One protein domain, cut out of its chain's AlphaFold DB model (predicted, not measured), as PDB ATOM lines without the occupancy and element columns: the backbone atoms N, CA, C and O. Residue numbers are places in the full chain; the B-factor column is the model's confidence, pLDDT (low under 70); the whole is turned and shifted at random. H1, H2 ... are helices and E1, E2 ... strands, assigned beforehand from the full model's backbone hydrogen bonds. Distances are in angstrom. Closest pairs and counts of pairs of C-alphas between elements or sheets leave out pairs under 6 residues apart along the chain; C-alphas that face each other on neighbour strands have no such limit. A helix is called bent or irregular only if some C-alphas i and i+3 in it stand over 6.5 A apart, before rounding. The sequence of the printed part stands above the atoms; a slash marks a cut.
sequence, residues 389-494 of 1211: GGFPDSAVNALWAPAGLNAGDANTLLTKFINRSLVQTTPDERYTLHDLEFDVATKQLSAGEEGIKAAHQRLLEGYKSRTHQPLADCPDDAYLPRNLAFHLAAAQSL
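What this domain is: This is residues 389 to 494 of the 1211 residues of a protein of Nocardia yunnanensis (UniProt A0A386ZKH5). Five helices and one short strand make a loose ring with an open middle: H1 crosses H4, H4 makes a corner with H3, and the strand E1 leads back from H3 towards the stretch before H1. H2 packs on H1 with its first residues, 407 to 411, and H5 folds back on H4 as a helical hairpin. The printed part has 106 residues, in the order H1, H2, E1, H3, H4, H5, and its class is mostly helix; E1 pairs with no named strand. The whole is compact, with a radius of gyration of the C-alphas of 13.7 A, and rounded, spanning 37 by 31 by 27 A.

Where its parts are: H1 is residues 393 to 403, 15.9 A long, and begins at C-alpha 393 at (-1.996, -10.306, 46.118). It is irregular, with C-alphas 399 and 402 7.0 A apart. H2 is residues 407 to 418, 16.0 A long. E1 is residues 430 to 432. H3 is residues 435 to 446, 16.1 A long. H4, the longest helix, is residues 451 to 464, 20.9 A long, beginning at C-alpha 451 at (-14.720, 4.396, 34.556). H5 is residues 479 to 490, 16.0 A long, and ends at C-alpha 490 at (-14.439, 6.822, 45.327). It is irregular too, with C-alphas 482 and 485 7.8 A apart.

How they stand to each other: H4 is the hub, touching three helices. H1 and H4 touch, about perpendicular at 74 degrees; their closest C-alphas, of Leu 399 and Leu 459, are 4.1 A apart. H5 touches H4 with residues 487 to 490 alone, opposite ways at a steep tilt of 43 degrees; the closest C-alphas, of His 456 and His 487, are 5.9 A apart. H3 and H4 touch only at the corner, where the C-alphas of Leu 445 and Gly 451 are closest at 5.6 A. H2 touches H1, opposite ways at a tilt of 68 degrees, only just steep; the closest C-alphas, of Asn 397 and Ala 407, are 5.9 A apart. H3 is apart from H1, H2 and H5. Residues 391 to 392 pair antiparallel with residues 430 to 431 of E1, and residues 424 to 425 with its residues 431 to 432. In H2 and H3 every O i to N i+4 pair is within hydrogen-bond range; in H1 5 of 7 are, in H4 9 of 10 and in H5 6 of 8.

The domain as a whole: The two C-alphas farthest apart, of Asn 419 and Leu 494, are 38.9 A apart. The printed part has no cut. The links H2 to E1 and H4 to H5 are long, with 11 and 14 residues. The mean pLDDT of the printed part is 80.7; it is under 70 at residue 389 and residues 426 to 429, 447 to 450 and 474 to 477.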
ATOM      1  N   GLY A 389       1.863   2.785  49.772       56.38
ATOM      2  CA  GLY A 389       2.462   1.616  50.448       56.38
ATOM      3  C   GLY A 389       2.348   0.242  49.758       56.38
ATOM      4  O   GLY A 389       2.529  -0.780  50.428       56.38
ATOM      5  N   GLY A 390       2.039   0.211  48.458       70.44
ATOM      6  CA  GLY A 390       1.852  -1.009  47.665       70.44
ATOM      7  C   GLY A 390       0.575  -1.796  47.993       70.44
ATOM      8  O   GLY A 390       0.059  -1.755  49.112       70.44
ATOM      9  N   PHE A 391       0.072  -2.540  47.009       82.31
ATOM     10  CA  PHE A 391      -1.146  -3.346  47.125       82.31
ATOM     11  C   PHE A 391      -0.834  -4.859  47.075       82.31
ATOM     12  O   PHE A 391      -0.040  -5.292  46.239       82.31
ATOM     13  N   PRO A 392      -1.411  -5.677  47.974       85.94
ATOM     14  CA  PRO A 392      -1.107  -7.107  48.084       85.94
ATOM     15  C   PRO A 392      -1.845  -7.979  47.053       85.94
ATOM     16  O   PRO A 392      -2.874  -7.585  46.498       85.94
ATOM     17  N   ASP A 393      -1.360  -9.215  46.878       85.81
ATOM     18  CA  ASP A 393      -1.996 -10.306  46.118       85.81
ATOM     19  C   ASP A 393      -3.509 -10.402  46.375       85.81
ATOM     20  O   ASP A 393      -4.309 -10.457  45.442       85.81
ATOM     21  N   SER A 394      -3.919 -10.394  47.645       85.50
ATOM     22  CA  SER A 394      -5.316 -10.464  48.093       85.50
ATOM     23  C   SER A 394      -6.207  -9.390  47.465       85.50
ATOM     24  O   SER A 394      -7.318  -9.707  47.030       85.50
ATOM     25  N   ALA A 395      -5.712  -8.152  47.368       87.88
ATOM     26  CA  ALA A 395      -6.433  -6.986  46.869       87.88
ATOM     27  C   ALA A 395      -6.626  -7.043  45.348       87.88
ATOM     28  O   ALA A 395      -7.736  -6.820  44.860       87.88
ATOM     29  N   VAL A 396      -5.588  -7.426  44.593       89.12
ATOM     30  CA  VAL A 396      -5.710  -7.669  43.140       89.12
ATOM     31  C   VAL A 396      -6.670  -8.823  42.879       89.12
ATOM     32  O   VAL A 396      -7.581  -8.734  42.055       89.12
ATOM     33  N   ASN A 397      -6.516  -9.898  43.651       88.62
ATOM     34  CA  ASN A 397      -7.404 -11.040  43.585       88.62
ATOM     35  C   ASN A 397      -8.853 -10.646  43.907       88.62
ATOM     36  O   ASN A 397      -9.763 -11.229  43.327       88.62
ATOM     37  N   ALA A 398      -9.100  -9.698  44.817       88.38
ATOM     38  CA  ALA A 398     -10.445  -9.204  45.115       88.38
ATOM     39  C   ALA A 398     -11.006  -8.391  43.937       88.38
ATOM     40  O   ALA A 398     -12.116  -8.668  43.493       88.38
ATOM     41  N   LEU A 399     -10.219  -7.468  43.375       90.62
ATOM     42  CA  LEU A 399     -10.589  -6.626  42.229       90.62
ATOM     43  C   LEU A 399     -11.064  -7.425  41.003       90.62
ATOM     44  O   LEU A 399     -12.019  -7.021  40.335       90.62
ATOM     45  N   TRP A 400     -10.415  -8.556  40.706       91.50
ATOM     46  CA  TRP A 400     -10.705  -9.358  39.509       91.50
ATOM     47  C   TRP A 400     -11.615 -10.576  39.746       91.50
ATOM     48  O   TRP A 400     -12.110 -11.146  38.772       91.50
ATOM     49  N   ALA A 401     -11.907 -10.958  40.994       87.31
ATOM     50  CA  ALA A 401     -12.818 -12.074  41.281       87.31
ATOM     51  C   ALA A 401     -14.258 -11.861  40.750       87.31
ATOM     52  O   ALA A 401     -14.799 -12.802  40.164       87.31
ATOM     53  N   PRO A 402     -14.876 -10.659  40.832       85.44
ATOM     54  CA  PRO A 402     -16.167 -10.387  40.185       85.44
ATOM     55  C   PRO A 402     -16.139 -10.510  38.654       85.44
ATOM     56  O   PRO A 402     -17.167 -10.792  38.046       85.44
ATOM     57  N   ALA A 403     -14.967 -10.346  38.027       82.12
ATOM     58  CA  ALA A 403     -14.763 -10.569  36.592       82.12
ATOM     59  C   ALA A 403     -14.514 -12.054  36.237       82.12
ATOM     60  O   ALA A 403     -14.244 -12.377  35.081       82.12
ATOM     61  N   GLY A 404     -14.607 -12.967  37.212       83.00
ATOM     62  CA  GLY A 404     -14.495 -14.415  37.018       83.00
ATOM     63  C   GLY A 404     -13.070 -14.978  37.050       83.00
ATOM     64  O   GLY A 404     -12.901 -16.175  36.818       83.00
ATOM     65  N   LEU A 405     -12.049 -14.164  37.341       86.62
ATOM     66  CA  LEU A 405     -10.670 -14.642  37.459       86.62
ATOM     67  C   LEU A 405     -10.448 -15.317  38.821       86.62
ATOM     68  O   LEU A 405     -10.796 -14.770  39.868       86.62
ATOM     69  N   ASN A 406      -9.816 -16.492  38.811       87.00
ATOM     70  CA  ASN A 406      -9.274 -17.110  40.023       87.00
ATOM     71  C   ASN A 406      -7.833 -16.631  40.285       87.00
ATOM     72  O   ASN A 406      -7.203 -16.012  39.426       87.00
ATOM     73  N   ALA A 407      -7.290 -16.964  41.459       83.81
ATOM     74  CA  ALA A 407      -5.969 -16.492  41.871       83.81
ATOM     75  C   ALA A 407      -4.794 -17.023  41.029       83.81
ATOM     76  O   ALA A 407      -3.776 -16.348  40.906       83.81
ATOM     77  N   GLY A 408      -4.931 -18.189  40.391       85.69
ATOM     78  CA  GLY A 408      -3.918 -18.694  39.459       85.69
ATOM     79  C   GLY A 408      -3.850 -17.861  38.177       85.69
ATOM     80  O   GLY A 408      -2.762 -17.492  37.729       85.69
ATOM     81  N   ASP A 409      -5.008 -17.504  37.619       86.81
ATOM     82  CA  ASP A 409      -5.097 -16.658  36.423       86.81
ATOM     83  C   ASP A 409      -4.675 -15.211  36.723       86.81
ATOM     84  O   ASP A 409      -3.935 -14.603  35.946       86.81
ATOM     85  N   ALA A 410      -5.066 -14.679  37.886       86.94
ATOM     86  CA  ALA A 410      -4.640 -13.365  38.359       86.94
ATOM     87  C   ALA A 410      -3.113 -13.282  38.528       86.94
ATOM     88  O   ALA A 410      -2.480 -12.397  37.950       86.94
ATOM     89  N   ASN A 411      -2.494 -14.242  39.221       86.69
ATOM     90  CA  ASN A 411      -1.041 -14.253  39.413       86.69
ATOM     91  C   ASN A 411      -0.288 -14.532  38.096       86.69
ATOM     92  O   ASN A 411       0.844 -14.073  37.916       86.69
ATOM     93  N   THR A 412      -0.928 -15.193  37.124       88.44
ATOM     94  CA  THR A 412      -0.415 -15.327  35.748       88.44
ATOM     95  C   THR A 412      -0.426 -13.983  35.004       88.44
ATOM     96  O   THR A 412       0.563 -13.644  34.348       88.44
ATOM     97  N   LEU A 413      -1.485 -13.172  35.138       88.75
ATOM     98  CA  LEU A 413      -1.538 -11.813  34.579       88.75
ATOM     99  C   LEU A 413      -0.566 -10.849  35.274       88.75
ATOM    100  O   LEU A 413       0.159 -10.134  34.588       88.75
ATOM    101  N   LEU A 414      -0.465 -10.880  36.605       87.06
ATOM    102  CA  LEU A 414       0.539 -10.114  37.354       87.06
ATOM    103  C   LEU A 414       1.959 -10.478  36.897       87.06
ATOM    104  O   LEU A 414       2.749  -9.597  36.560       87.06
ATOM    105  N   THR A 415       2.253 -11.774  36.749       85.56
ATOM    106  CA  THR A 415       3.525 -12.253  36.183       85.56
ATOM    107  C   THR A 415       3.760 -11.727  34.762       85.56
ATOM    108  O   THR A 415       4.896 -11.391  34.419       85.56
ATOM    109  N   LYS A 416       2.717 -11.605  33.929       86.31
ATOM    110  CA  LYS A 416       2.803 -10.993  32.591       86.31
ATOM    111  C   LYS A 416       3.118  -9.494  32.662       86.31
ATOM    112  O   LYS A 416       3.988  -9.043  31.923       86.31
ATOM    113  N   PHE A 417       2.482  -8.736  33.557       89.00
ATOM    114  CA  PHE A 417       2.745  -7.300  33.721       89.00
ATOM    115  C   PHE A 417       4.157  -7.028  34.265       89.00
ATOM    116  O   PHE A 417       4.871  -6.190  33.715       89.00
ATOM    117  N   ILE A 418       4.623  -7.816  35.240       85.12
ATOM    118  CA  ILE A 418       6.010  -7.789  35.741       85.12
ATOM    119  C   ILE A 418       7.002  -8.126  34.613       85.12
ATOM    120  O   ILE A 418       8.015  -7.452  34.436       85.12
ATOM    121  N   ASN A 419       6.689  -9.120  33.774       83.44
ATOM    122  CA  ASN A 419       7.487  -9.460  32.589       83.44
ATOM    123  C   ASN A 419       7.371  -8.440  31.429       83.44
ATOM    124  O   ASN A 419       8.071  -8.597  30.426       83.44
ATOM    125  N   ARG A 420       6.555  -7.386  31.578       84.12
ATOM    126  CA  ARG A 420       6.546  -6.177  30.735       84.12
ATOM    127  C   ARG A 420       7.112  -4.933  31.427       84.12
ATOM    128  O   ARG A 420       7.128  -3.881  30.804       84.12
ATOM    129  N   SER A 421       7.579  -5.038  32.674       84.44
ATOM    130  CA  SER A 421       7.959  -3.902  33.530       84.44
ATOM    131  C   SER A 421       6.817  -2.935  33.897       84.44
ATOM    132  O   SER A 421       7.112  -1.881  34.440       84.44
ATOM    133  N   LEU A 422       5.552  -3.305  33.647       84.19
ATOM    134  CA  LEU A 422       4.348  -2.497  33.933       84.19
ATOM    135  C   LEU A 422       3.880  -2.574  35.400       84.19
ATOM    136  O   LEU A 422       3.011  -1.823  35.823       84.19
ATOM    137  N   VAL A 423       4.385  -3.547  36.162       84.38
ATOM    138  CA  VAL A 423       4.125  -3.721  37.598       84.38
ATOM    139  C   VAL A 423       5.444  -4.095  38.259       84.38
ATOM    140  O   VAL A 423       6.192  -4.922  37.731       84.38
ATOM    141  N   GLN A 424       5.721  -3.505  39.417       78.31
ATOM    142  CA  GLN A 424       6.897  -3.792  40.238       78.31
ATOM    143  C   GLN A 424       6.485  -4.555  41.505       78.31
ATOM    144  O   GLN A 424       5.306  -4.582  41.863       78.31
ATOM    145  N   THR A 425       7.442  -5.205  42.172       72.12
ATOM    146  CA  THR A 425       7.200  -6.016  43.380       72.12
ATOM    147  C   THR A 425       8.154  -5.588  44.496       72.12
ATOM    148  O   THR A 425       9.355  -5.455  44.262       72.12
ATOM    149  N   THR A 426       7.623  -5.355  45.695       64.31
ATOM    150  CA  THR A 426       8.367  -4.947  46.899       64.31
ATOM    151  C   THR A 426       8.881  -6.176  47.683       64.31
ATOM    152  O   THR A 426       8.575  -7.306  47.295       64.31
ATOM    153  N   PRO A 427       9.675  -6.015  48.768       52.56
ATOM    154  CA  PRO A 427      10.114  -7.141  49.606       52.56
ATOM    155  C   PRO A 427       8.949  -7.847  50.296       52.56
ATOM    156  O   PRO A 427       8.933  -9.069  50.367       52.56
ATOM    157  N   ASP A 428       7.955  -7.071  50.736       57.22
ATOM    158  CA  ASP A 428       6.758  -7.526  51.456       57.22
ATOM    159  C   ASP A 428       5.737  -8.252  50.548       57.22
ATOM    160  O   ASP A 428       4.544  -8.276  50.850       57.22
ATOM    161  N   GLU A 429       6.182  -8.753  49.390       67.50
ATOM    162  CA  GLU A 429       5.381  -9.388  48.331       67.50
ATOM    163  C   GLU A 429       4.178  -8.543  47.844       67.50
ATOM    164  O   GLU A 429       3.176  -9.065  47.355       67.50
ATOM    165  N   ARG A 430       4.277  -7.208  47.935       75.19
ATOM    166  CA  ARG A 430       3.267  -6.264  47.417       75.19
ATOM    167  C   ARG A 430       3.635  -5.757  46.033       75.19
ATOM    168  O   ARG A 430       4.808  -5.663  45.679       75.19
ATOM    169  N   TYR A 431       2.628  -5.331  45.283       83.50
ATOM    170  CA  TYR A 431       2.801  -4.687  43.990       83.50
ATOM    171  C   TYR A 431       2.781  -3.167  44.090       83.50
ATOM    172  O   TYR A 431       2.079  -2.582  44.920       83.50
ATOM    173  N   THR A 432       3.518  -2.527  43.188       78.94
ATOM    174  CA  THR A 432       3.478  -1.082  42.953       78.94
ATOM    175  C   THR A 432       3.424  -0.785  41.455       78.94
ATOM    176  O   THR A 432       3.936  -1.542  40.627       78.94
ATOM    177  N   LEU A 433       2.799   0.343  41.120       80.81
ATOM    178  CA  LEU A 433       2.936   1.023  39.833       80.81
ATOM    179  C   LEU A 433       3.897   2.201  40.043       80.81
ATOM    180  O   LEU A 433       3.844   2.838  41.098       80.81
ATOM    181  N   HIS A 434       4.754   2.518  39.074       78.69
ATOM    182  CA  HIS A 434       5.494   3.784  39.086       78.69
ATOM    183  C   HIS A 434       4.525   4.938  38.763       78.69
ATOM    184  O   HIS A 434       3.611   4.751  37.966       78.69
ATOM    185  N   ASP A 435       4.708   6.145  39.316       73.06
ATOM    186  CA  ASP A 435       3.708   7.228  39.171       73.06
ATOM    187  C   ASP A 435       3.302   7.519  37.725       73.06
ATOM    188  O   ASP A 435       2.130   7.720  37.452       73.06
ATOM    189  N   LEU A 436       4.257   7.518  36.788       78.06
ATOM    190  CA  LEU A 436       3.959   7.754  35.367       78.06
ATOM    191  C   LEU A 436       3.052   6.657  34.777       78.06
ATOM    192  O   LEU A 436       2.271   6.916  33.868       78.06
ATOM    193  N   GLU A 437       3.141   5.434  35.300       83.81
ATOM    194  CA  GLU A 437       2.285   4.309  34.919       83.81
ATOM    195  C   GLU A 437       0.899   4.447  35.552       83.81
ATOM    196  O   GLU A 437      -0.102   4.204  34.879       83.81
ATOM    197  N   PHE A 438       0.837   4.906  36.807       80.88
ATOM    198  CA  PHE A 438      -0.404   5.239  37.506       80.88
ATOM    199  C   PHE A 438      -1.147   6.412  36.842       80.88
ATOM    200  O   PHE A 438      -2.341   6.300  36.568       80.88
ATOM    201  N   ASP A 439      -0.453   7.507  36.524       76.38
ATOM    202  CA  ASP A 439      -1.003   8.696  35.869       76.38
ATOM    203  C   ASP A 439      -1.569   8.334  34.483       76.38
ATOM    204  O   ASP A 439      -2.699   8.705  34.159       76.38
ATOM    205  N   VAL A 440      -0.841   7.552  33.673       82.44
ATOM    206  CA  VAL A 440      -1.331   7.079  32.364       82.44
ATOM    207  C   VAL A 440      -2.489   6.086  32.514       82.44
ATOM    208  O   VAL A 440      -3.493   6.226  31.812       82.44
ATOM    209  N   ALA A 441      -2.418   5.122  33.438       83.56
ATOM    210  CA  ALA A 441      -3.510   4.174  33.676       83.56
ATOM    211  C   ALA A 441      -4.789   4.880  34.161       83.56
ATOM    212  O   ALA A 441      -5.874   4.577  33.668       83.56
ATOM    213  N   THR A 442      -4.664   5.878  35.040       80.81
ATOM    214  CA  THR A 442      -5.777   6.707  35.533       80.81
ATOM    215  C   THR A 442      -6.397   7.540  34.410       80.81
ATOM    216  O   THR A 442      -7.624   7.550  34.272       80.81
ATOM    217  N   LYS A 443      -5.576   8.180  33.558       82.00
ATOM    218  CA  LYS A 443      -6.036   8.890  32.346       82.00
ATOM    219  C   LYS A 443      -6.823   7.948  31.421       82.00
ATOM    220  O   LYS A 443      -7.922   8.297  30.998       82.00
ATOM    221  N   GLN A 444      -6.300   6.748  31.142       81.88
ATOM    222  CA  GLN A 444      -6.959   5.770  30.267       81.88
ATOM    223  C   GLN A 444      -8.248   5.188  30.878       81.88
ATOM    224  O   GLN A 444      -9.263   5.119  30.189       81.88
ATOM    225  N   LEU A 445      -8.246   4.797  32.159       81.62
ATOM    226  CA  LEU A 445      -9.420   4.233  32.842       81.62
ATOM    227  C   LEU A 445     -10.559   5.256  32.962       81.62
ATOM    228  O   LEU A 445     -11.724   4.899  32.814       81.62
ATOM    229  N   SER A 446     -10.230   6.535  33.171       75.25
ATOM    230  CA  SER A 446     -11.212   7.630  33.234       75.25
ATOM    231  C   SER A 446     -11.861   7.955  31.882       75.25
ATOM    232  O   SER A 446     -12.904   8.602  31.856       75.25
ATOM    233  N   ALA A 447     -11.264   7.508  30.772       68.62
ATOM    234  CA  ALA A 447     -11.795   7.653  29.416       68.62
ATOM    235  C   ALA A 447     -12.514   6.387  28.892       68.62
ATOM    236  O   ALA A 447     -13.053   6.412  27.785       68.62
ATOM    237  N   GLY A 448     -12.505   5.283  29.650       63.31
ATOM    238  CA  GLY A 448     -13.153   4.016  29.290       63.31
ATOM    239  C   GLY A 448     -14.605   3.904  29.772       63.31
ATOM    240  O   GLY A 448     -15.021   4.613  30.683       63.31
ATOM    241  N   GLU A 449     -15.370   2.976  29.186       54.19
ATOM    242  CA  GLU A 449     -16.822   2.843  29.422       54.19
ATOM    243  C   GLU A 449     -17.208   2.492  30.873       54.19
ATOM    244  O   GLU A 449     -18.265   2.916  31.335       54.19
ATOM    245  N   GLU A 450     -16.369   1.754  31.611       62.41
ATOM    246  CA  GLU A 450     -16.648   1.419  33.019       62.41
ATOM    247  C   GLU A 450     -16.279   2.548  34.003       62.41
ATOM    248  O   GLU A 450     -16.944   2.730  35.026       62.41
ATOM    249  N   GLY A 451     -15.235   3.327  33.698       75.94
ATOM    250  CA  GLY A 451     -14.720   4.396  34.556       75.94
ATOM    251  C   GLY A 451     -14.099   3.936  35.888       75.94
ATOM    252  O   GLY A 451     -14.338   2.841  36.402       75.94
ATOM    253  N   ILE A 452     -13.316   4.822  36.513       82.75
ATOM    254  CA  ILE A 452     -12.598   4.523  37.768       82.75
ATOM    255  C   ILE A 452     -13.532   4.140  38.933       82.75
ATOM    256  O   ILE A 452     -13.205   3.276  39.747       82.75
ATOM    257  N   LYS A 453     -14.746   4.706  38.972       85.69
ATOM    258  CA  LYS A 453     -15.762   4.418  39.997       85.69
ATOM    259  C   LYS A 453     -16.211   2.950  40.003       85.69
ATOM    260  O   LYS A 453     -16.361   2.381  41.084       85.69
ATOM    261  N   ALA A 454     -16.421   2.332  38.837       86.62
ATOM    262  CA  ALA A 454     -16.866   0.938  38.764       86.62
ATOM    263  C   ALA A 454     -15.772  -0.032  39.236       86.62
ATOM    264  O   ALA A 454     -16.066  -1.007  39.925       86.62
ATOM    265  N   ALA A 455     -14.503   0.272  38.954       87.88
ATOM    266  CA  ALA A 455     -13.380  -0.525  39.437       87.88
ATOM    267  C   ALA A 455     -13.281  -0.511  40.982       87.88
ATOM    268  O   ALA A 455     -13.126  -1.572  41.590       87.88
ATOM    269  N   HIS A 456     -13.488   0.640  41.644       90.12
ATOM    270  CA  HIS A 456     -13.590   0.689  43.116       90.12
ATOM    271  C   HIS A 456     -14.803  -0.091  43.656       90.12
ATOM    272  O   HIS A 456     -14.704  -0.735  44.701       90.12
ATOM    273  N   GLN A 457     -15.943  -0.077  42.955       89.81
ATOM    274  CA  GLN A 457     -17.116  -0.875  43.339       89.81
ATOM    275  C   GLN A 457     -16.822  -2.381  43.255       89.81
ATOM    276  O   GLN A 457     -17.070  -3.102  44.223       89.81
ATOM    277  N   ARG A 458     -16.191  -2.843  42.166       90.00
ATOM    278  CA  ARG A 458     -15.787  -4.248  41.990       90.00
ATOM    279  C   ARG A 458     -14.753  -4.704  43.025       90.00
ATOM    280  O   ARG A 458     -14.879  -5.813  43.533       90.00
ATOM    281  N   LEU A 459     -13.801  -3.854  43.423       90.62
ATOM    282  CA  LEU A 459     -12.884  -4.147  44.538       90.62
ATOM    283  C   LEU A 459     -13.651  -4.478  45.832       90.62
ATOM    284  O   LEU A 459     -13.392  -5.497  46.476       90.62
ATOM    285  N   LEU A 460     -14.623  -3.636  46.196       90.00
ATOM    286  CA  LEU A 460     -15.428  -3.792  47.412       90.00
ATOM    287  C   LEU A 460     -16.339  -5.029  47.356       90.00
ATOM    288  O   LEU A 460     -16.482  -5.729  48.357       90.00
ATOM    289  N   GLU A 461     -16.940  -5.323  46.202       89.00
ATOM    290  CA  GLU A 461     -17.718  -6.550  45.976       89.00
ATOM    291  C   GLU A 461     -16.840  -7.807  46.063       89.00
ATOM    292  O   GLU A 461     -17.241  -8.800  46.676       89.00
ATOM    293  N   GLY A 462     -15.611  -7.736  45.546       87.56
ATOM    294  CA  GLY A 462     -14.593  -8.774  45.668       87.56
ATOM    295  C   GLY A 462     -14.327  -9.184  47.114       87.56
ATOM    296  O   GLY A 462     -14.428 -10.369  47.437       87.56
ATOM    297  N   TYR A 463     -14.075  -8.226  48.010       88.44
ATOM    298  CA  TYR A 463     -13.911  -8.519  49.441       88.44
ATOM    299  C   TYR A 463     -15.204  -9.053  50.085       88.44
ATOM    300  O   TYR A 463     -15.158 -10.063  50.787       88.44
ATOM    301  N   LYS A 464     -16.379  -8.475  49.782       87.00
ATOM    302  CA  LYS A 464     -17.679  -8.980  50.287       87.00
ATOM    303  C   LYS A 464     -17.970 -10.424  49.873       87.00
ATOM    304  O   LYS A 464     -18.651 -11.134  50.607       87.00
ATOM    305  N   SER A 465     -17.466 -10.870  48.720       83.94
ATOM    306  CA  SER A 465     -17.609 -12.261  48.269       83.94
ATOM    307  C   SER A 465     -16.771 -13.263  49.081       83.94
ATOM    308  O   SER A 465     -17.053 -14.460  49.046       83.94
ATOM    309  N   ARG A 466     -15.759 -12.783  49.821       77.94
ATOM    310  CA  ARG A 466     -14.793 -13.592  50.587       77.94
ATOM    311  C   ARG A 466     -15.079 -13.599  52.080       77.94
ATOM    312  O   ARG A 466     -14.968 -14.640  52.720       77.94
ATOM    313  N   THR A 467     -15.470 -12.452  52.633       73.44
ATOM    314  CA  THR A 467     -15.669 -12.284  54.074       73.44
ATOM    315  C   THR A 467     -17.148 -12.267  54.450       73.44
ATOM    316  O   THR A 467     -17.902 -11.401  54.012       73.44
ATOM    317  N   HIS A 468     -17.554 -13.144  55.371       71.44
ATOM    318  CA  HIS A 468     -18.857 -13.049  56.052       71.44
ATOM    319  C   HIS A 468     -18.878 -12.019  57.204       71.44
ATOM    320  O   HIS A 468     -19.897 -11.859  57.874       71.44
ATOM    321  N   GLN A 469     -17.758 -11.336  57.447       71.44
ATOM    322  CA  GLN A 469     -17.597 -10.262  58.433       71.44
ATOM    323  C   GLN A 469     -17.759  -8.874  57.775       71.44
ATOM    324  O   GLN A 469     -17.723  -8.772  56.546       71.44
ATOM    325  N   PRO A 470     -17.945  -7.789  58.554       75.31
ATOM    326  CA  PRO A 470     -17.910  -6.426  58.023       75.31
ATOM    327  C   PRO A 470     -16.569  -6.115  57.341       75.31
ATOM    328  O   PRO A 470     -15.522  -6.553  57.805       75.31
ATOM    329  N   LEU A 471     -16.575  -5.285  56.290       79.88
ATOM    330  CA  LEU A 471     -15.343  -4.917  55.567       79.88
ATOM    331  C   LEU A 471     -14.288  -4.209  56.442       79.88
ATOM    332  O   LEU A 471     -13.105  -4.263  56.122       79.88
ATOM    333  N   ALA A 472     -14.703  -3.570  57.540       73.38
ATOM    334  CA  ALA A 472     -13.801  -2.970  58.528       73.38
ATOM    335  C   ALA A 472     -13.002  -4.019  59.326       73.38
ATOM    336  O   ALA A 472     -11.908  -3.729  59.802       73.38
ATOM    337  N   ASP A 473     -13.540  -5.234  59.441       70.38
ATOM    338  CA  ASP A 473     -12.985  -6.336  60.227       70.38
ATOM    339  C   ASP A 473     -12.290  -7.393  59.354       70.38
ATOM    340  O   ASP A 473     -11.810  -8.396  59.874       70.38
ATOM    341  N   CYS A 474     -12.199  -7.148  58.040       69.06
ATOM    342  CA  CYS A 474     -11.539  -8.014  57.064       69.06
ATOM    343  C   CYS A 474     -10.102  -8.371  57.512       69.06
ATOM    344  O   CYS A 474      -9.258  -7.471  57.599       69.06
ATOM    345  N   PRO A 475      -9.803  -9.655  57.795       57.41
ATOM    346  CA  PRO A 475      -8.509 -10.066  58.338       57.41
ATOM    347  C   PRO A 475      -7.436 -10.291  57.262       57.41
ATOM    348  O   PRO A 475      -6.273 -10.469  57.610       57.41
ATOM    349  N   ASP A 476      -7.817 -10.312  55.980       58.19
ATOM    350  CA  ASP A 476      -7.032 -10.942  54.910       58.19
ATOM    351  C   ASP A 476      -5.663 -10.289  54.641       58.19
ATOM    352  O   ASP A 476      -4.740 -10.998  54.242       58.19
ATOM    353  N   ASP A 477      -5.511  -8.962  54.799       68.44
ATOM    354  CA  ASP A 477      -4.306  -8.268  54.296       68.44
ATOM    355  C   ASP A 477      -3.861  -6.953  54.968       68.44
ATOM    356  O   ASP A 477      -2.798  -6.423  54.628       68.44
ATOM    357  N   ALA A 478      -4.650  -6.393  55.891       71.75
ATOM    358  CA  ALA A 478      -4.445  -5.062  56.487       71.75
ATOM    359  C   ALA A 478      -4.299  -3.879  55.490       71.75
ATOM    360  O   ALA A 478      -4.074  -2.742  55.916       71.75
ATOM    361  N   TYR A 479      -4.466  -4.100  54.181       81.31
ATOM    362  CA  TYR A 479      -4.543  -3.057  53.161       81.31
ATOM    363  C   TYR A 479      -5.942  -2.444  53.146       81.31
ATOM    364  O   TYR A 479      -6.067  -1.213  53.166       81.31
ATOM    365  N   LEU A 480      -6.991  -3.280  53.150       83.62
ATOM    366  CA  LEU A 480      -8.362  -2.779  53.070       83.62
ATOM    367  C   LEU A 480      -8.730  -1.881  54.264       83.62
ATOM    368  O   LEU A 480      -9.145  -0.758  53.991       83.62
ATOM    369  N   PRO A 481      -8.543  -2.259  55.550       80.69
ATOM    370  CA  PRO A 481      -8.958  -1.414  56.678       80.69
ATOM    371  C   PRO A 481      -8.352   0.000  56.664       80.69
ATOM    372  O   PRO A 481      -9.032   0.953  57.038       80.69
ATOM    373  N   ARG A 482      -7.119   0.152  56.154       78.94
ATOM    374  CA  ARG A 482      -6.405   1.440  56.032       78.94
ATOM    375  C   ARG A 482      -6.850   2.313  54.857       78.94
ATOM    376  O   ARG A 482      -6.547   3.497  54.842       78.94
ATOM    377  N   ASN A 483      -7.517   1.737  53.854       82.44
ATOM    378  CA  ASN A 483      -7.948   2.440  52.637       82.44
ATOM    379  C   ASN A 483      -9.468   2.328  52.401       82.44
ATOM    380  O   ASN A 483      -9.975   2.739  51.356       82.44
ATOM    381  N   LEU A 484     -10.217   1.764  53.356       88.12
ATOM    382  CA  LEU A 484     -11.637   1.447  53.203       88.12
ATOM    383  C   LEU A 484     -12.484   2.708  53.015       88.12
ATOM    384  O   LEU A 484     -13.363   2.717  52.156       88.12
ATOM    385  N   ALA A 485     -12.211   3.780  53.767       87.44
ATOM    386  CA  ALA A 485     -12.935   5.042  53.624       87.44
ATOM    387  C   ALA A 485     -12.691   5.685  52.247       87.44
ATOM    388  O   ALA A 485     -13.653   6.053  51.572       87.44
ATOM    389  N   PHE A 486     -11.432   5.722  51.790       86.12
ATOM    390  CA  PHE A 486     -11.048   6.168  50.446       86.12
ATOM    391  C   PHE A 486     -11.777   5.378  49.343       86.12
ATOM    392  O   PHE A 486     -12.462   5.973  48.507       86.12
ATOM    393  N   HIS A 487     -11.720   4.041  49.372       87.56
ATOM    394  CA  HIS A 487     -12.381   3.196  48.365       87.56
ATOM    395  C   HIS A 487     -13.907   3.325  48.395       87.56
ATOM    396  O   HIS A 487     -14.536   3.400  47.341       87.56
ATOM    397  N   LEU A 488     -14.522   3.402  49.581       89.19
ATOM    398  CA  LEU A 488     -15.965   3.628  49.718       89.19
ATOM    399  C   LEU A 488     -16.386   5.023  49.224       89.19
ATOM    400  O   LEU A 488     -17.478   5.153  48.662       89.19
ATOM    401  N   ALA A 489     -15.547   6.048  49.399       85.56
ATOM    402  CA  ALA A 489     -15.795   7.397  48.893       85.56
ATOM    403  C   ALA A 489     -15.708   7.443  47.361       85.56
ATOM    404  O   ALA A 489     -16.650   7.904  46.715       85.56
ATOM    405  N   ALA A 490     -14.641   6.888  46.777       84.62
ATOM    406  CA  ALA A 490     -14.439   6.822  45.327       84.62
ATOM    407  C   ALA A 490     -15.508   5.962  44.616       84.62
ATOM    408  O   ALA A 490     -16.013   6.333  43.556       84.62
ATOM    409  N   ALA A 491     -15.943   4.864  45.242       86.94
ATOM    410  CA  ALA A 491     -17.085   4.056  44.802       86.94
ATOM    411  C   ALA A 491     -18.452   4.759  44.967       86.94
ATOM    412  O   ALA A 491     -19.457   4.282  44.430       86.94
ATOM    413  N   GLN A 492     -18.512   5.859  45.726       84.38
ATOM    414  CA  GLN A 492     -19.730   6.524  46.207       84.38
ATOM    415  C   GLN A 492     -20.704   5.553  46.915       84.38
ATOM    416  O   GLN A 492     -21.907   5.534  46.649       84.38
ATOM    417  N   SER A 493     -20.179   4.716  47.818       85.38
ATOM    418  CA  SER A 493     -20.949   3.714  48.569       85.38
ATOM    419  C   SER A 493     -21.606   4.290  49.828       85.38
ATOM    420  O   SER A 493     -20.947   4.857  50.700       85.38
ATOM    421  N   LEU A 494     -22.915   4.053  49.985       82.50
ATOM    422  CA  LEU A 494     -23.694   4.429  51.176       82.50
ATOM    423  C   LEU A 494     -23.211   3.756  52.477       82.50
ATOM    424  O   LEU A 494     -23.620   4.153  53.569       82.50
TER     425      LEU A 494